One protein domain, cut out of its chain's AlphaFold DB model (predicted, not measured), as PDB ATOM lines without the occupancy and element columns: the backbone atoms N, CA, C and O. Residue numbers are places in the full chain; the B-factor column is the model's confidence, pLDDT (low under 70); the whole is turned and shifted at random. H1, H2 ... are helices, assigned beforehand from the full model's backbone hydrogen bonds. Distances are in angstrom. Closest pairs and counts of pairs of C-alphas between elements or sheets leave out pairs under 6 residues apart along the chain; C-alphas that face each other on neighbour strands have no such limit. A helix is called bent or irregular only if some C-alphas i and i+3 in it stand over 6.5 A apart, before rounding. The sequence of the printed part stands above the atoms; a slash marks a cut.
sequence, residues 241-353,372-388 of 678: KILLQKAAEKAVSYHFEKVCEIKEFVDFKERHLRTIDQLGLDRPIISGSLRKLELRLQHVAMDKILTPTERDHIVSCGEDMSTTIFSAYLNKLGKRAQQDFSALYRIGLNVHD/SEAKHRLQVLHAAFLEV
ATOM      1  N   LYS A 241      12.214 -42.987  35.239       78.06
ATOM      2  CA  LYS A 241      11.037 -42.767  34.385       78.06
ATOM      3  C   LYS A 241      10.255 -41.495  34.744       78.06
ATOM      4  O   LYS A 241       9.910 -40.721  33.853       78.06
ATOM      5  N   ILE A 242      10.024 -41.243  36.036       80.62
ATOM      6  CA  ILE A 242       9.324 -40.037  36.521       80.62
ATOM      7  C   ILE A 242      10.164 -38.772  36.279       80.62
ATOM      8  O   ILE A 242       9.605 -37.730  35.938       80.62
ATOM      9  N   LEU A 243      11.494 -38.853  36.414       85.94
ATOM     10  CA  LEU A 243      12.391 -37.742  36.070       85.94
ATOM     11  C   LEU A 243      12.332 -37.417  34.570       85.94
ATOM     12  O   LEU A 243      12.159 -36.254  34.212       85.94
ATOM     13  N   LEU A 244      12.389 -38.428  33.696       88.50
ATOM     14  CA  LEU A 244      12.301 -38.228  32.245       88.50
ATOM     15  C   LEU A 244      10.963 -37.643  31.794       88.50
ATOM     16  O   LEU A 244      10.955 -36.728  30.973       88.50
ATOM     17  N   GLN A 245       9.841 -38.108  32.352       88.94
ATOM     18  CA  GLN A 245       8.536 -37.528  32.034       88.94
ATOM     19  C   GLN A 245       8.474 -36.044  32.429       88.94
ATOM     20  O   GLN A 245       8.085 -35.214  31.609       88.94
ATOM     21  N   LYS A 246       8.923 -35.689  33.641       90.06
ATOM     22  CA  LYS A 246       8.976 -34.289  34.097       90.06
ATOM     23  C   LYS A 246       9.928 -33.434  33.259       90.06
ATOM     24  O   LYS A 246       9.626 -32.273  32.996       90.06
ATOM     25  N   ALA A 247      11.059 -33.992  32.826       91.44
ATOM     26  CA  ALA A 247      11.993 -33.306  31.939       91.44
ATOM     27  C   ALA A 247      11.359 -33.010  30.569       91.44
ATOM     28  O   ALA A 247      11.466 -31.885  30.088       91.44
ATOM     29  N   ALA A 248      10.638 -33.971  29.982       91.44
ATOM     30  CA  ALA A 248       9.905 -33.783  28.728       91.44
ATOM     31  C   ALA A 248       8.775 -32.747  28.860       91.44
ATOM     32  O   ALA A 248       8.624 -31.878  28.004       91.44
ATOM     33  N   GLU A 249       8.007 -32.803  29.950       92.25
ATOM     34  CA  GLU A 249       6.918 -31.857  30.229       92.25
ATOM     35  C   GLU A 249       7.436 -30.423  30.448       92.25
ATOM     36  O   GLU A 249       6.777 -29.468  30.040       92.25
ATOM     37  N   LYS A 250       8.643 -30.254  31.010       91.94
ATOM     38  CA  LYS A 250       9.323 -28.948  31.106       91.94
ATOM     39  C   LYS A 250       9.993 -28.501  29.808       91.94
ATOM     40  O   LYS A 250      10.018 -27.301  29.548       91.94
ATOM     41  N   ALA A 251      10.515 -29.416  28.989       92.38
ATOM     42  CA  ALA A 251      11.211 -29.070  27.746       92.38
ATOM     43  C   ALA A 251      10.343 -28.198  26.824       92.38
ATOM     44  O   ALA A 251      10.838 -27.220  26.267       92.38
ATOM     45  N   VAL A 252       9.033 -28.467  26.773       92.25
ATOM     46  CA  VAL A 252       8.035 -27.662  26.048       92.25
ATOM     47  C   VAL A 252       8.177 -26.155  26.332       92.25
ATOM     48  O   VAL A 252       8.203 -25.354  25.398       92.25
ATOM     49  N   SER A 253       8.325 -25.736  27.593       86.56
ATOM     50  CA  SER A 253       8.410 -24.313  27.964       86.56
ATOM     51  C   SER A 253       9.834 -23.736  27.995       86.56
ATOM     52  O   SER A 253       9.988 -22.529  28.175       86.56
ATOM     53  N   TYR A 254      10.872 -24.549  27.781       88.19
ATOM     54  CA  TYR A 254      12.279 -24.122  27.815       88.19
ATOM     55  C   TYR A 254      12.784 -23.592  26.461       88.19
ATOM     56  O   TYR A 254      12.182 -23.824  25.412       88.19
ATOM     57  N   HIS A 255      13.916 -22.878  26.466       87.62
ATOM     58  CA  HIS A 255      14.686 -22.629  25.240       87.62
ATOM     59  C   HIS A 255      15.471 -23.893  24.871       87.62
ATOM     60  O   HIS A 255      16.016 -24.539  25.765       87.62
ATOM     61  N   PHE A 256      15.556 -24.242  23.583       83.44
ATOM     62  CA  PHE A 256      16.161 -25.509  23.143       83.44
ATOM     63  C   PHE A 256      17.628 -25.647  23.590       83.44
ATOM     64  O   PHE A 256      18.022 -26.683  24.118       83.44
ATOM     65  N   GLU A 257      18.409 -24.568  23.515       84.19
ATOM     66  CA  GLU A 257      19.802 -24.510  23.993       84.19
ATOM     67  C   GLU A 257      19.943 -24.808  25.495       84.19
ATOM     68  O   GLU A 257      20.967 -25.323  25.933       84.19
ATOM     69  N   LYS A 258      18.904 -24.509  26.285       88.25
ATOM     70  CA  LYS A 258      18.871 -24.655  27.749       88.25
ATOM     71  C   LYS A 258      18.205 -25.948  28.217       88.25
ATOM     72  O   LYS A 258      18.026 -26.155  29.414       88.25
ATOM     73  N   VAL A 259      17.860 -26.855  27.305       87.69
ATOM     74  CA  VAL A 259      17.307 -28.175  27.650       87.69
ATOM     75  C   VAL A 259      18.264 -28.989  28.525       87.69
ATOM     76  O   VAL A 259      17.824 -29.707  29.421       87.69
ATOM     77  N   CYS A 260      19.574 -28.827  28.333       86.81
ATOM     78  CA  CYS A 260      20.601 -29.441  29.171       86.81
ATOM     79  C   CYS A 260      20.609 -28.922  30.627       86.81
ATOM     80  O   CYS A 260      21.112 -29.630  31.498       86.81
ATOM     81  N   GLU A 261      20.023 -27.745  30.896       91.06
ATOM     82  CA  GLU A 261      19.895 -27.118  32.222       91.06
ATOM     83  C   GLU A 261      18.645 -27.596  32.997       91.06
ATOM     84  O   GLU A 261      18.500 -27.287  34.182       91.06
ATOM     85  N   ILE A 262      17.722 -28.341  32.366       92.75
ATOM     86  CA  ILE A 262      16.481 -28.806  33.011       92.75
ATOM     87  C   ILE A 262      16.827 -29.709  34.200       92.75
ATOM     88  O   ILE A 262      17.376 -30.798  34.016       92.75
ATOM     89  N   LYS A 263      16.456 -29.288  35.419       90.62
ATOM     90  CA  LYS A 263      16.850 -29.960  36.671       90.62
ATOM     91  C   LYS A 263      16.622 -31.473  36.640       90.62
ATOM     92  O   LYS A 263      17.548 -32.218  36.921       90.62
ATOM     93  N   GLU A 264      15.441 -31.947  36.251       92.25
ATOM     94  CA  GLU A 264      15.138 -33.384  36.226       92.25
ATOM     95  C   GLU A 264      15.967 -34.168  35.189       92.25
ATOM     96  O   GLU A 264      16.219 -35.356  35.384       92.25
ATOM     97  N   PHE A 265      16.447 -33.518  34.122       91.56
ATOM     98  CA  PHE A 265      17.375 -34.120  33.158       91.56
ATOM     99  C   PHE A 265      18.817 -34.141  33.691       91.56
ATOM    100  O   PHE A 265      19.535 -35.121  33.477       91.56
ATOM    101  N   VAL A 266      19.224 -33.115  34.446       90.50
ATOM    102  CA  VAL A 266      20.490 -33.102  35.198       90.50
ATOM    103  C   VAL A 266      20.481 -34.187  36.283       90.50
ATOM    104  O   VAL A 266      21.386 -35.017  36.307       90.50
ATOM    105  N   ASP A 267      19.426 -34.263  37.099       86.12
ATOM    106  CA  ASP A 267      19.220 -35.299  38.124       86.12
ATOM    107  C   ASP A 267      19.280 -36.711  37.506       86.12
ATOM    108  O   ASP A 267      19.902 -37.624  38.059       86.12
ATOM    109  N   PHE A 268      18.658 -36.894  36.334       89.06
ATOM    110  CA  PHE A 268      18.689 -38.142  35.570       89.06
ATOM    111  C   PHE A 268      20.109 -38.495  35.101       89.06
ATOM    112  O   PHE A 268      20.569 -39.612  35.359       89.06
ATOM    113  N   LYS A 269      20.816 -37.559  34.444       89.06
ATOM    114  CA  LYS A 269      22.212 -37.728  33.996       89.06
ATOM    115  C   LYS A 269      23.112 -38.114  35.164       89.06
ATOM    116  O   LYS A 269      23.841 -39.101  35.099       89.06
ATOM    117  N   GLU A 270      23.026 -37.353  36.250       87.38
ATOM    118  CA  GLU A 270      23.866 -37.512  37.429       87.38
ATOM    119  C   GLU A 270      23.562 -38.824  38.177       87.38
ATOM    120  O   GLU A 270      24.472 -39.434  38.735       87.38
ATOM    121  N   ARG A 271      22.312 -39.322  38.176       83.25
ATOM    122  CA  ARG A 271      21.999 -40.665  38.708       83.25
ATOM    123  C   ARG A 271      22.707 -41.761  37.899       83.25
ATOM    124  O   ARG A 271      23.420 -42.561  38.494       83.25
ATOM    125  N   HIS A 272      22.581 -41.765  36.570       83.56
ATOM    126  CA  HIS A 272      23.175 -42.817  35.728       83.56
ATOM    127  C   HIS A 272      24.707 -42.780  35.722       83.56
ATOM    128  O   HIS A 272      25.341 -43.830  35.796       83.56
ATOM    129  N   LEU A 273      25.310 -41.586  35.692       85.75
ATOM    130  CA  LEU A 273      26.765 -41.436  35.768       85.75
ATOM    131  C   LEU A 273      27.318 -41.896  37.127       85.75
ATOM    132  O   LEU A 273      28.312 -42.615  37.144       85.75
ATOM    133  N   ARG A 274      26.640 -41.591  38.247       81.75
ATOM    134  CA  ARG A 274      27.022 -42.131  39.566       81.75
ATOM    135  C   ARG A 274      26.932 -43.656  39.616       81.75
ATOM    136  O   ARG A 274      27.867 -44.280  40.104       81.75
ATOM    137  N   THR A 275      25.872 -44.261  39.073       76.06
ATOM    138  CA  THR A 275      25.764 -45.729  38.987       76.06
ATOM    139  C   THR A 275      26.919 -46.329  38.176       76.06
ATOM    140  O   THR A 275      27.508 -47.318  38.600       76.06
ATOM    141  N   ILE A 276      27.293 -45.718  37.047       78.69
ATOM    142  CA  ILE A 276      28.445 -46.144  36.233       78.69
ATOM    143  C   ILE A 276      29.755 -46.070  37.030       78.69
ATOM    144  O   ILE A 276      30.483 -47.063  37.082       78.69
ATOM    145  N   ASP A 277      30.025 -44.943  37.696       78.75
ATOM    146  CA  ASP A 277      31.226 -44.753  38.521       78.75
ATOM    147  C   ASP A 277      31.313 -45.791  39.649       78.75
ATOM    148  O   ASP A 277      32.355 -46.406  39.866       78.75
ATOM    149  N   GLN A 278      30.202 -46.018  40.354       73.12
ATOM    150  CA  GLN A 278      30.126 -46.918  41.507       73.12
ATOM    151  C   GLN A 278      30.233 -48.403  41.120       73.12
ATOM    152  O   GLN A 278      30.677 -49.213  41.928       73.12
ATOM    153  N   LEU A 279      29.875 -48.764  39.884       73.75
ATOM    154  CA  LEU A 279      30.136 -50.087  39.303       73.75
ATOM    155  C   LEU A 279      31.543 -50.178  38.673       73.75
ATOM    156  O   LEU A 279      31.958 -51.249  38.217       73.75
ATOM    157  N   GLY A 280      32.291 -49.070  38.640       77.31
ATOM    158  CA  GLY A 280      33.593 -48.935  37.990       77.31
ATOM    159  C   GLY A 280      33.533 -49.246  36.494       77.31
ATOM    160  O   GLY A 280      34.347 -50.034  36.009       77.31
ATOM    161  N   LEU A 281      32.515 -48.733  35.807       80.94
ATOM    162  CA  LEU A 281      32.325 -48.843  34.361       80.94
ATOM    163  C   LEU A 281      32.749 -47.542  33.665       80.94
ATOM    164  O   LEU A 281      32.768 -46.470  34.270       80.94
ATOM    165  N   ASP A 282      33.053 -47.618  32.373       85.75
ATOM    166  CA  ASP A 282      33.515 -46.460  31.609       85.75
ATOM    167  C   ASP A 282      32.361 -45.502  31.255       85.75
ATOM    168  O   ASP A 282      31.460 -45.835  30.480       85.75
ATOM    169  N   ARG A 283      32.423 -44.259  31.760       83.50
ATOM    170  CA  ARG A 283      31.453 -43.172  31.481       83.50
ATOM    171  C   ARG A 283      31.030 -42.995  30.010       83.50
ATOM    172  O   ARG A 283      29.851 -42.698  29.794       83.50
ATOM    173  N   PRO A 284      31.899 -43.170  28.989       89.19
ATOM    174  CA  PRO A 284      31.494 -43.085  27.585       89.19
ATOM    175  C   PRO A 284      30.359 -44.031  27.171       89.19
ATOM    176  O   PRO A 284      29.699 -43.751  26.171       89.19
ATOM    177  N   ILE A 285      30.088 -45.108  27.913       82.81
ATOM    178  CA  ILE A 285      29.188 -46.181  27.471       82.81
ATOM    179  C   ILE A 285      27.723 -45.759  27.262       82.81
ATOM    180  O   ILE A 285      27.046 -46.319  26.405       82.81
ATOM    181  N   ILE A 286      27.242 -44.734  27.975       85.81
ATOM    182  CA  ILE A 286      25.919 -44.122  27.736       85.81
ATOM    183  C   ILE A 286      25.993 -42.772  27.010       85.81
ATOM    184  O   ILE A 286      24.965 -42.129  26.826       85.81
ATOM    185  N   SER A 287      27.178 -42.308  26.598       85.94
ATOM    186  CA  SER A 287      27.357 -40.946  26.060       85.94
ATOM    187  C   SER A 287      26.535 -40.688  24.790       85.94
ATOM    188  O   SER A 287      25.861 -39.661  24.692       85.94
ATOM    189  N   GLY A 288      26.508 -41.646  23.856       85.38
ATOM    190  CA  GLY A 288      25.668 -41.583  22.657       85.38
ATOM    191  C   GLY A 288      24.171 -41.572  22.985       85.38
ATOM    192  O   GLY A 288      23.421 -40.777  22.423       85.38
ATOM    193  N   SER A 289      23.739 -42.387  23.949       85.06
ATOM    194  CA  SER A 289      22.339 -42.471  24.383       85.06
ATOM    195  C   SER A 289      21.877 -41.222  25.145       85.06
ATOM    196  O   SER A 289      20.765 -40.749  24.923       85.06
ATOM    197  N   LEU A 290      22.744 -40.622  25.969       89.75
ATOM    198  CA  LEU A 290      22.496 -39.320  26.593       89.75
ATOM    199  C   LEU A 290      22.374 -38.211  25.540       89.75
ATOM    200  O   LEU A 290      21.464 -37.394  25.637       89.75
ATOM    201  N   ARG A 291      23.230 -38.211  24.508       89.56
ATOM    202  CA  ARG A 291      23.148 -37.254  23.390       89.56
ATOM    203  C   ARG A 291      21.868 -37.437  22.565       89.56
ATOM    204  O   ARG A 291      21.227 -36.452  22.218       89.56
ATOM    205  N   LYS A 292      21.459 -38.684  22.299       88.88
ATOM    206  CA  LYS A 292      20.190 -39.039  21.632       88.88
ATOM    207  C   LYS A 292      18.974 -38.541  22.425       88.88
ATOM    208  O   LYS A 292      18.051 -37.984  21.838       88.88
ATOM    209  N   LEU A 293      18.988 -38.704  23.749       91.75
ATOM    210  CA  LEU A 293      17.947 -38.196  24.645       91.75
ATOM    211  C   LEU A 293      17.927 -36.656  24.702       91.75
ATOM    212  O   LEU A 293      16.854 -36.060  24.674       91.75
ATOM    213  N   GLU A 294      19.096 -36.011  24.736       92.19
ATOM    214  CA  GLU A 294      19.209 -34.547  24.717       92.19
ATOM    215  C   GLU A 294      18.622 -33.946  23.437       92.19
ATOM    216  O   GLU A 294      17.803 -33.036  23.519       92.19
ATOM    217  N   LEU A 295      18.952 -34.518  22.273       90.94
ATOM    218  CA  LEU A 295      18.397 -34.119  20.975       90.94
ATOM    219  C   LEU A 295      16.865 -34.258  20.925       90.94
ATOM    220  O   LEU A 295      16.184 -33.365  20.430       90.94
ATOM    221  N   ARG A 296      16.294 -35.331  21.495       90.81
ATOM    222  CA  ARG A 296      14.828 -35.493  21.592       90.81
ATOM    223  C   ARG A 296      14.177 -34.412  22.454       90.81
ATOM    224  O   ARG A 296      13.178 -33.820  22.052       90.81
ATOM    225  N   LEU A 297      14.757 -34.110  23.616       91.88
ATOM    226  CA  LEU A 297      14.268 -33.031  24.479       91.88
ATOM    227  C   LEU A 297      14.450 -31.645  23.822       91.88
ATOM    228  O   LEU A 297      13.603 -30.774  24.007       91.88
ATOM    229  N   GLN A 298      15.497 -31.450  23.010       92.19
ATOM    230  CA  GLN A 298      15.689 -30.251  22.186       92.19
ATOM    231  C   GLN A 298      14.600 -30.110  21.117       92.19
ATOM    232  O   GLN A 298      14.032 -29.029  21.002       92.19
ATOM    233  N   HIS A 299      14.231 -31.185  20.411       89.56
ATOM    234  CA  HIS A 299      13.111 -31.155  19.463       89.56
ATOM    235  C   HIS A 299      11.782 -30.804  20.157       89.56
ATOM    236  O   HIS A 299      11.103 -29.883  19.720       89.56
ATOM    237  N   VAL A 300      11.459 -31.412  21.308       92.25
ATOM    238  CA  VAL A 300      10.263 -31.039  22.103       92.25
ATOM    239  C   VAL A 300      10.281 -29.556  22.519       92.25
ATOM    240  O   VAL A 300       9.236 -28.899  22.546       92.25
ATOM    241  N   ALA A 301      11.462 -29.001  22.807       92.19
ATOM    242  CA  ALA A 301      11.640 -27.584  23.119       92.19
ATOM    243  C   ALA A 301      11.594 -26.653  21.892       92.19
ATOM    244  O   ALA A 301      11.303 -25.467  22.063       92.19
ATOM    245  N   MET A 302      11.848 -27.152  20.679       89.62
ATOM    246  CA  MET A 302      11.671 -26.417  19.419       89.62
ATOM    247  C   MET A 302      10.206 -26.444  18.966       89.62
ATOM    248  O   MET A 302       9.616 -25.388  18.751       89.62
ATOM    249  N   ASP A 303       9.603 -27.633  18.908       89.44
ATOM    250  CA  ASP A 303       8.254 -27.876  18.380       89.44
ATOM    251  C   ASP A 303       7.136 -27.372  19.304       89.44
ATOM    252  O   ASP A 303       5.990 -27.229  18.878       89.44
ATOM    253  N   LYS A 304       7.445 -27.133  20.588       89.75
ATOM    254  CA  LYS A 304       6.487 -26.720  21.637       89.75
ATOM    255  C   LYS A 304       5.332 -27.702  21.869       89.75
ATOM    256  O   LYS A 304       4.334 -27.354  22.497       89.75
ATOM    257  N   ILE A 305       5.484 -28.949  21.422       88.12
ATOM    258  CA  ILE A 305       4.472 -30.005  21.500       88.12
ATOM    259  C   ILE A 305       5.127 -31.290  22.018       88.12
ATOM    260  O   ILE A 305       6.022 -31.844  21.388       88.12
ATOM    261  N   LEU A 306       4.634 -31.814  23.145       91.81
ATOM    262  CA  LEU A 306       4.985 -33.151  23.633       91.81
ATOM    263  C   LEU A 306       3.895 -34.150  23.229       91.81
ATOM    264  O   LEU A 306       2.876 -34.286  23.911       91.81
ATOM    265  N   THR A 307       4.106 -34.861  22.120       87.88
ATOM    266  CA  THR A 307       3.199 -35.942  21.700       87.88
ATOM    267  C   THR A 307       3.294 -37.147  22.653       87.88
ATOM    268  O   THR A 307       4.329 -37.338  23.301       87.88
ATOM    269  N   PRO A 308       2.251 -38.000  22.752       81.44
ATOM    270  CA  PRO A 308       2.334 -39.248  23.515       81.44
ATOM    271  C   PRO A 308       3.477 -40.151  23.027       81.44
ATOM    272  O   PRO A 308       4.268 -40.627  23.831       81.44
ATOM    273  N   THR A 309       3.631 -40.289  21.707       80.06
ATOM    274  CA  THR A 309       4.687 -41.099  21.089       80.06
ATOM    275  C   THR A 309       6.088 -40.613  21.464       80.06
ATOM    276  O   THR A 309       6.954 -41.423  21.778       80.06
ATOM    277  N   GLU A 310       6.325 -39.297  21.480       83.94
ATOM    278  CA  GLU A 310       7.649 -38.765  21.819       83.94
ATOM    279  C   GLU A 310       7.946 -38.839  23.323       83.94
ATOM    280  O   GLU A 310       9.084 -39.093  23.714       83.94
ATOM    281  N   ARG A 311       6.916 -38.740  24.176       85.00
ATOM    282  CA  ARG A 311       7.020 -39.061  25.610       85.00
ATOM    283  C   ARG A 311       7.467 -40.512  25.821       85.00
ATOM    284  O   ARG A 311       8.378 -40.753  26.612       85.00
ATOM    285  N   ASP A 312       6.876 -41.455  25.087       77.25
ATOM    286  CA  ASP A 312       7.245 -42.872  25.156       77.25
ATOM    287  C   ASP A 312       8.658 -43.126  24.598       77.25
ATOM    288  O   ASP A 312       9.430 -43.858  25.217       77.25
ATOM    289  N   HIS A 313       9.063 -42.463  23.506       79.50
ATOM    290  CA  HIS A 313      10.444 -42.517  22.998       79.50
ATOM    291  C   HIS A 313      11.479 -41.994  24.007       79.50
ATOM    292  O   HIS A 313      12.549 -42.587  24.160       79.50
ATOM    293  N   ILE A 314      11.176 -40.883  24.684       85.44
ATOM    294  CA  ILE A 314      12.035 -40.283  25.713       85.44
ATOM    295  C   ILE A 314      12.216 -41.254  26.885       85.44
ATOM    296  O   ILE A 314      13.346 -41.496  27.310       85.44
ATOM    297  N   VAL A 315      11.126 -41.866  27.357       81.44
ATOM    298  CA  VAL A 315      11.153 -42.886  28.416       81.44
ATOM    299  C   VAL A 315      11.921 -44.136  27.978       81.44
ATOM    300  O   VAL A 315      12.799 -44.589  28.714       81.44
ATOM    301  N   SER A 316      11.659 -44.646  26.769       76.38
ATOM    302  CA  SER A 316      12.369 -45.796  26.191       76.38
ATOM    303  C   SER A 316      13.877 -45.565  26.171       76.38
ATOM    304  O   SER A 316      14.628 -46.442  26.574       76.38
ATOM    305  N   CYS A 317      14.337 -44.364  25.806       76.31
ATOM    306  CA  CYS A 317      15.766 -44.048  25.769       76.31
ATOM    307  C   CYS A 317      16.444 -44.121  27.158       76.31
ATOM    308  O   CYS A 317      17.655 -44.335  27.243       76.31
ATOM    309  N   GLY A 318      15.686 -43.960  28.249       80.88
ATOM    310  CA  GLY A 318      16.159 -44.200  29.617       80.88
ATOM    311  C   GLY A 318      16.192 -45.678  30.004       80.88
ATOM    312  O   GLY A 318      17.136 -46.130  30.656       80.88
ATOM    313  N   GLU A 319      15.189 -46.442  29.573       76.12
ATOM    314  CA  GLU A 319      15.135 -47.899  29.752       76.12
ATOM    315  C   GLU A 319      16.271 -48.585  28.951       76.12
ATOM    316  O   GLU A 319      16.965 -49.452  29.493       76.12
ATOM    317  N   ASP A 320      16.583 -48.093  27.744       72.19
ATOM    318  CA  ASP A 320      17.748 -48.481  26.931       72.19
ATOM    319  C   ASP A 320      19.066 -48.279  27.702       72.19
ATOM    320  O   ASP A 320      19.819 -49.229  27.907       72.19
ATOM    321  N   MET A 321      19.331 -47.056  28.193       79.50
ATOM    322  CA  MET A 321      20.557 -46.733  28.946       79.50
ATOM    323  C   MET A 321      20.732 -47.595  30.194       79.50
ATOM    324  O   MET A 321      21.846 -48.008  30.512       79.50
ATOM    325  N   SER A 322      19.631 -47.896  30.877       78.19
ATOM    326  CA  SER A 322      19.625 -48.793  32.033       78.19
ATOM    327  C   SER A 322      20.092 -50.202  31.644       78.19
ATOM    328  O   SER A 322      20.967 -50.772  32.300       78.19
ATOM    329  N   THR A 323      19.581 -50.718  30.521       73.19
ATOM    330  CA  THR A 323      19.991 -52.003  29.929       73.19
ATOM    331  C   THR A 323      21.471 -51.992  29.525       73.19
ATOM    332  O   THR A 323      22.191 -52.968  29.756       73.19
ATOM    333  N   THR A 324      21.964 -50.883  28.958       74.56
ATOM    334  CA  THR A 324      23.374 -50.715  28.566       74.56
ATOM    335  C   THR A 324      24.318 -50.786  29.769       74.56
ATOM    336  O   THR A 324      25.307 -51.514  29.726       74.56
ATOM    337  N   ILE A 325      24.010 -50.086  30.868       75.12
ATOM    338  CA  ILE A 325      24.832 -50.119  32.093       75.12
ATOM    339  C   ILE A 325      24.832 -51.527  32.702       75.12
ATOM    340  O   ILE A 325      25.886 -52.049  33.066       75.12
ATOM    341  N   PHE A 326      23.662 -52.167  32.785       75.69
ATOM    342  CA  PHE A 326      23.524 -53.491  33.392       75.69
ATOM    343  C   PHE A 326      24.236 -54.592  32.585       75.69
ATOM    344  O   PHE A 326      24.984 -55.393  33.147       75.69
ATOM    345  N   SER A 327      24.081 -54.606  31.258       69.00
ATOM    346  CA  SER A 327      24.792 -55.555  30.387       69.00
ATOM    347  C   SER A 327      26.312 -55.356  30.425       69.00
ATOM    348  O   SER A 327      27.058 -56.331  30.489       69.00
ATOM    349  N   ALA A 328      26.791 -54.111  30.490       71.00
ATOM    350  CA  ALA A 328      28.211 -53.817  30.668       71.00
ATOM    351  C   ALA A 328      28.760 -54.281  32.025       71.00
ATOM    352  O   ALA A 328      29.878 -54.793  32.092       71.00
ATOM    353  N   TYR A 329      27.964 -54.175  33.092       74.31
ATOM    354  CA  TYR A 329      28.313 -54.728  34.398       74.31
ATOM    355  C   TYR A 329      28.465 -56.257  34.345       74.31
ATOM    356  O   TYR A 329      29.483 -56.785  34.791       74.31
ATOM    357  N   LEU A 330      27.529 -56.970  33.708       70.06
ATOM    358  CA  LEU A 330      27.650 -58.418  33.480       70.06
ATOM    359  C   LEU A 330      28.877 -58.778  32.627       70.06
ATOM    360  O   LEU A 330      29.574 -59.742  32.933       70.06
ATOM    361  N   ASN A 331      29.190 -57.983  31.599       71.38
ATOM    362  CA  ASN A 331      30.391 -58.171  30.781       71.38
ATOM    363  C   ASN A 331      31.680 -58.009  31.609       71.38
ATOM    364  O   ASN A 331      32.616 -58.787  31.430       71.38
ATOM    365  N   LYS A 332      31.712 -57.052  32.550       71.94
ATOM    366  CA  LYS A 332      32.826 -56.836  33.490       71.94
ATOM    367  C   LYS A 332      32.967 -57.969  34.517       71.94
ATOM    368  O   LYS A 332      34.088 -58.344  34.843       71.94
ATOM    369  N   LEU A 333      31.856 -58.542  34.992       64.75
ATOM    370  CA  LEU A 333      31.855 -59.750  35.836       64.75
ATOM    371  C   LEU A 333      32.237 -61.030  35.058       64.75
ATOM    372  O   LEU A 333      32.579 -62.053  35.653       64.75
ATOM    373  N   GLY A 334      32.228 -60.970  33.725       64.19
ATOM    374  CA  GLY A 334      32.773 -61.994  32.842       64.19
ATOM    375  C   GLY A 334      31.845 -63.182  32.578       64.19
ATOM    376  O   GLY A 334      30.664 -63.202  32.924       64.19
ATOM    377  N   LYS A 335      32.404 -64.204  31.916       45.09
ATOM    378  CA  LYS A 335      31.623 -65.263  31.251       45.09
ATOM    379  C   LYS A 335      30.687 -66.059  32.165       45.09
ATOM    380  O   LYS A 335      29.676 -66.530  31.664       45.09
ATOM    381  N   ARG A 336      30.979 -66.185  33.467       40.44
ATOM    382  CA  ARG A 336      30.074 -66.862  34.417       40.44
ATOM    383  C   ARG A 336      28.820 -66.032  34.663       40.44
ATOM    384  O   ARG A 336      27.753 -66.477  34.284       40.44
ATOM    385  N   ALA A 337      28.953 -64.777  35.096       52.03
ATOM    386  CA  ALA A 337      27.807 -63.879  35.268       52.03
ATOM    387  C   ALA A 337      26.975 -63.712  33.977       52.03
ATOM    388  O   ALA A 337      25.749 -63.645  34.038       52.03
ATOM    389  N   GLN A 338      27.621 -63.714  32.803       51.09
ATOM    390  CA  GLN A 338      26.927 -63.783  31.509       51.09
ATOM    391  C   GLN A 338      26.166 -65.107  31.307       51.09
ATOM    392  O   GLN A 338      25.039 -65.082  30.823       51.09
ATOM    393  N   GLN A 339      26.753 -66.255  31.654       44.53
ATOM    394  CA  GLN A 339      26.120 -67.579  31.568       44.53
ATOM    395  C   GLN A 339      24.988 -67.752  32.583       44.53
ATOM    396  O   GLN A 339      23.944 -68.274  32.212       44.53
ATOM    397  N   ASP A 340      25.144 -67.262  33.810       42.75
ATOM    398  CA  ASP A 340      24.141 -67.324  34.874       42.75
ATOM    399  C   ASP A 340      22.957 -66.403  34.544       42.75
ATOM    400  O   ASP A 340      21.799 -66.822  34.599       42.75
ATOM    401  N   PHE A 341      23.227 -65.178  34.070       48.72
ATOM    402  CA  PHE A 341      22.184 -64.305  33.531       48.72
ATOM    403  C   PHE A 341      21.536 -64.894  32.270       48.72
ATOM    404  O   PHE A 341      20.318 -64.848  32.141       48.72
ATOM    405  N   SER A 342      22.303 -65.508  31.362       42.97
ATOM    406  CA  SER A 342      21.759 -66.181  30.173       42.97
ATOM    407  C   SER A 342      20.938 -67.426  30.530       42.97
ATOM    408  O   SER A 342      19.949 -67.713  29.860       42.97
ATOM    409  N   ALA A 343      21.272 -68.133  31.612       40.88
ATOM    410  CA  ALA A 343      20.482 -69.233  32.148       40.88
ATOM    411  C   ALA A 343      19.167 -68.712  32.738       40.88
ATOM    412  O   ALA A 343      18.107 -69.191  32.346       40.88
ATOM    413  N   LEU A 344      19.203 -67.671  33.577       39.72
ATOM    414  CA  LEU A 344      18.002 -66.974  34.061       39.72
ATOM    415  C   LEU A 344      17.141 -66.452  32.892       39.72
ATOM    416  O   LEU A 344      15.914 -66.574  32.920       39.72
ATOM    417  N   TYR A 345      17.776 -65.956  31.826       40.81
ATOM    418  CA  TYR A 345      17.116 -65.467  30.617       40.81
ATOM    419  C   TYR A 345      16.497 -66.601  29.779       40.81
ATOM    420  O   TYR A 345      15.369 -66.481  29.308       40.81
ATOM    421  N   ARG A 346      17.162 -67.755  29.661       35.38
ATOM    422  CA  ARG A 346      16.619 -68.954  28.994       35.38
ATOM    423  C   ARG A 346      15.569 -69.697  29.826       35.38
ATOM    424  O   ARG A 346      14.731 -70.387  29.254       35.38
ATOM    425  N   ILE A 347      15.579 -69.543  31.150       38.66
ATOM    426  CA  ILE A 347      14.586 -70.125  32.066       38.66
ATOM    427  C   ILE A 347      13.270 -69.322  32.065       38.66
ATOM    428  O   ILE A 347      12.227 -69.883  32.409       38.66
ATOM    429  N   GLY A 348      13.264 -68.047  31.642       35.50
ATOM    430  CA  GLY A 348      12.010 -67.287  31.553       35.50
ATOM    431  C   GLY A 348      12.065 -65.824  31.099       35.50
ATOM    432  O   GLY A 348      11.259 -65.048  31.601       35.50
ATOM    433  N   LEU A 349      12.971 -65.428  30.195       36.78
ATOM    434  CA  LEU A 349      13.045 -64.071  29.614       36.78
ATOM    435  C   LEU A 349      13.264 -64.038  28.084       36.78
ATOM    436  O   LEU A 349      13.753 -63.027  27.592       36.78
ATOM    437  N   ASN A 350      12.933 -65.082  27.308       33.25
ATOM    438  CA  ASN A 350      13.225 -65.106  25.862       33.25
ATOM    439  C   ASN A 350      12.350 -64.118  25.053       33.25
ATOM    440  O   ASN A 350      11.358 -64.499  24.433       33.25
ATOM    441  N   VAL A 351      12.709 -62.832  25.105       34.84
ATOM    442  CA  VAL A 351      12.004 -61.696  24.504       34.84
ATOM    443  C   VAL A 351      13.035 -60.754  23.876       34.84
ATOM    444  O   VAL A 351      13.455 -59.767  24.478       34.84
ATOM    445  N   HIS A 352      13.421 -61.071  22.641       32.59
ATOM    446  CA  HIS A 352      14.078 -60.133  21.723       32.59
ATOM    447  C   HIS A 352      13.565 -60.318  20.278       32.59
ATOM    448  O   HIS A 352      13.367 -59.340  19.558       32.59
ATOM    449  N   ASP A 353      13.221 -61.552  19.898       29.64
ATOM    450  CA  ASP A 353      12.863 -61.964  18.526       29.64
ATOM    451  C   ASP A 353      11.435 -61.574  18.069       29.64
ATOM    452  O   ASP A 353      10.920 -62.100  17.083       29.64
ATOM    453  N   SER A 372       4.630 -61.857  29.436       33.81
ATOM    454  CA  SER A 372       4.142 -60.937  30.477       33.81
ATOM    455  C   SER A 372       4.994 -60.963  31.747       33.81
ATOM    456  O   SER A 372       5.485 -59.927  32.191       33.81
ATOM    457  N   GLU A 373       5.199 -62.148  32.325       31.77
ATOM    458  CA  GLU A 373       5.961 -62.289  33.568       31.77
ATOM    459  C   GLU A 373       7.469 -62.111  33.339       31.77
ATOM    460  O   GLU A 373       8.148 -61.580  34.213       31.77
ATOM    461  N   ALA A 374       7.977 -62.431  32.142       34.41
ATOM    462  CA  ALA A 374       9.326 -62.053  31.728       34.41
ATOM    463  C   ALA A 374       9.522 -60.534  31.775       34.41
ATOM    464  O   ALA A 374      10.417 -60.031  32.454       34.41
ATOM    465  N   LYS A 375       8.626 -59.796  31.104       36.44
ATOM    466  CA  LYS A 375       8.617 -58.331  31.099       36.44
ATOM    467  C   LYS A 375       8.501 -57.770  32.516       36.44
ATOM    468  O   LYS A 375       9.255 -56.865  32.853       36.44
ATOM    469  N   HIS A 376       7.639 -58.336  33.364       37.09
ATOM    470  CA  HIS A 376       7.517 -57.906  34.758       37.09
ATOM    471  C   HIS A 376       8.790 -58.176  35.577       37.09
ATOM    472  O   HIS A 376       9.242 -57.289  36.293       37.09
ATOM    473  N   ARG A 377       9.419 -59.350  35.446       35.62
ATOM    474  CA  ARG A 377      10.666 -59.690  36.156       35.62
ATOM    475  C   ARG A 377      11.846 -58.830  35.696       35.62
ATOM    476  O   ARG A 377      12.610 -58.372  36.540       35.62
ATOM    477  N   LEU A 378      11.964 -58.545  34.397       40.44
ATOM    478  CA  LEU A 378      12.976 -57.622  33.872       40.44
ATOM    479  C   LEU A 378      12.709 -56.174  34.322       40.44
ATOM    480  O   LEU A 378      13.639 -55.484  34.723       40.44
ATOM    481  N   GLN A 379      11.442 -55.742  34.354       40.34
ATOM    482  CA  GLN A 379      11.039 -54.451  34.927       40.34
ATOM    483  C   GLN A 379      11.324 -54.359  36.431       40.34
ATOM    484  O   GLN A 379      11.745 -53.305  36.887       40.34
ATOM    485  N   VAL A 380      11.151 -55.438  37.200       38.41
ATOM    486  CA  VAL A 380      11.499 -55.495  38.631       38.41
ATOM    487  C   VAL A 380      13.017 -55.481  38.836       38.41
ATOM    488  O   VAL A 380      13.490 -54.807  39.747       38.41
ATOM    489  N   LEU A 381      13.792 -56.146  37.973       41.66
ATOM    490  CA  LEU A 381      15.257 -56.093  38.008       41.66
ATOM    491  C   LEU A 381      15.775 -54.683  37.666       41.66
ATOM    492  O   LEU A 381      16.635 -54.156  38.366       41.66
ATOM    493  N   HIS A 382      15.187 -54.034  36.655       42.56
ATOM    494  CA  HIS A 382      15.418 -52.619  36.356       42.56
ATOM    495  C   HIS A 382      15.003 -51.717  37.526       42.56
ATOM    496  O   HIS A 382      15.775 -50.854  37.928       42.56
ATOM    497  N   ALA A 383      13.827 -51.917  38.125       40.00
ATOM    498  CA  ALA A 383      13.364 -51.106  39.249       40.00
ATOM    499  C   ALA A 383      14.295 -51.228  40.468       40.00
ATOM    500  O   ALA A 383      14.698 -50.219  41.046       40.00
ATOM    501  N   ALA A 384      14.743 -52.444  40.798       37.94
ATOM    502  CA  ALA A 384      15.728 -52.685  41.853       37.94
ATOM    503  C   ALA A 384      17.084 -51.991  41.596       37.94
ATOM    504  O   ALA A 384      17.781 -51.650  42.548       37.94
ATOM    505  N   PHE A 385      17.438 -51.755  40.328       44.38
ATOM    506  CA  PHE A 385      18.684 -51.107  39.899       44.38
ATOM    507  C   PHE A 385      18.566 -49.574  39.720       44.38
ATOM    508  O   PHE A 385      19.578 -48.875  39.740       44.38
ATOM    509  N   LEU A 386      17.350 -49.036  39.538       44.06
ATOM    510  CA  LEU A 386      17.096 -47.637  39.130       44.06
ATOM    511  C   LEU A 386      16.260 -46.814  40.127       44.06
ATOM    512  O   LEU A 386      16.369 -45.581  40.163       44.06
ATOM    513  N   GLU A 387      15.390 -47.476  40.891       37.56
ATOM    514  CA  GLU A 387      14.467 -46.859  41.854       37.56
ATOM    515  C   GLU A 387      14.990 -46.967  43.290       37.56
ATOM    516  O   GLU A 387      14.817 -46.035  44.072       37.56
ATOM    517  N   VAL A 388      15.692 -48.057  43.621       36.56
ATOM    518  CA  VAL A 388      16.347 -48.247  44.923       36.56
ATOM    519  C   VAL A 388      17.822 -47.848  44.821       36.56
ATOM    520  O   VAL A 388      18.557 -48.344  43.972       36.56
TER     521      VAL A 388
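What this domain is: This is residues 241 to 353 and 372 to 388 of the 678 residues of the protein "NAC domain-containing protein" of Aegilops tauschii subsp. strangulata (UniProt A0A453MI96). What shape does the backbone make? H1, H3, H4 and H5 form an up-and-down bundle, each helix running against the one before it, with short H2 packed on H4 at one end. The longest helix, H5, runs on past the other three; H6 folds back from it at a corner, and H5, H6 and H7 outline a loose, open triangle. What is it made of? The printed part has 130 residues with seven named helices, H1 to H7 in order, and no named strand: the class is all helix. It is compact, with a radius of gyration of the C-alphas of 16.1 A and spans of 48 by 33 by 25 A.

How they stand to each other: What does the first helix touch? H1, residues 241 to 251, touches H3, residues 263 to 278, with H3's residues 263 to 268 alone; the closest C-alphas, of Leu 243 and Glu 264, are 5.2 A apart. H1 also touches H4, residues 283 to 303, closest at C-alphas 251 and 301, 4.9 A, and H5, residues 308 to 333, closest at C-alphas 241 and 315, 6.0 A. Where is H2? H2, residues 256 to 261, touches H4, with C-alphas 256 and 298 closest at 4.9 A. How do the later helices stand? H4 and H5 form a helical hairpin at a shallow tilt of 4 degrees, opposite ways, with C-alphas 286 and 321 closest at 6.1 A. H6, residues 335 to 348, touches H5 only at the corner, closest at C-alphas 337 and 330, 5.7 A. H7, residues 372 to 386, only just touches H5, with 3 pairs of C-alphas within 8 A, the closest those of His 382 and Ser 322, 7.1 A. Are the helix backbones whole? In H1, H3, H6 and H7 every O i to N i+4 pair is within hydrogen-bond range; in H4 14 of 17 are, in H5 21 of 22, and in H2 0 of 2, beside 2 of 3 O i to N i+3 pairs.

Where its parts are: Where are the anchors? C-alpha 241, where H1 begins, is at (11.037, -42.767, 34.385), and C-alpha 386, where H7 ends, is at (17.096, -47.637, 39.130). How long are the longer helices? H5 measures 38.0 A, H4 30.7 A and H3 22.1 A. Which are irregular? H2, with C-alphas 257 and 260 7.2 A apart, and H4, with C-alphas 285 and 288 7.5 A apart; H4 has a kink of 31 degrees near residue 290.

The domain as a whole: How large is it? The two C-alphas farthest apart, of Lys 304 and Arg 336, are 48.3 A apart. Where is the cut? Residues 354 to 371 are not printed, and C-alphas 353 and 372 are 14.8 A apart; the links printed whole are tight. Where is confidence low? Residue 327, residues 333 to 353 and residues 372 to 388 are under 70 in pLDDT.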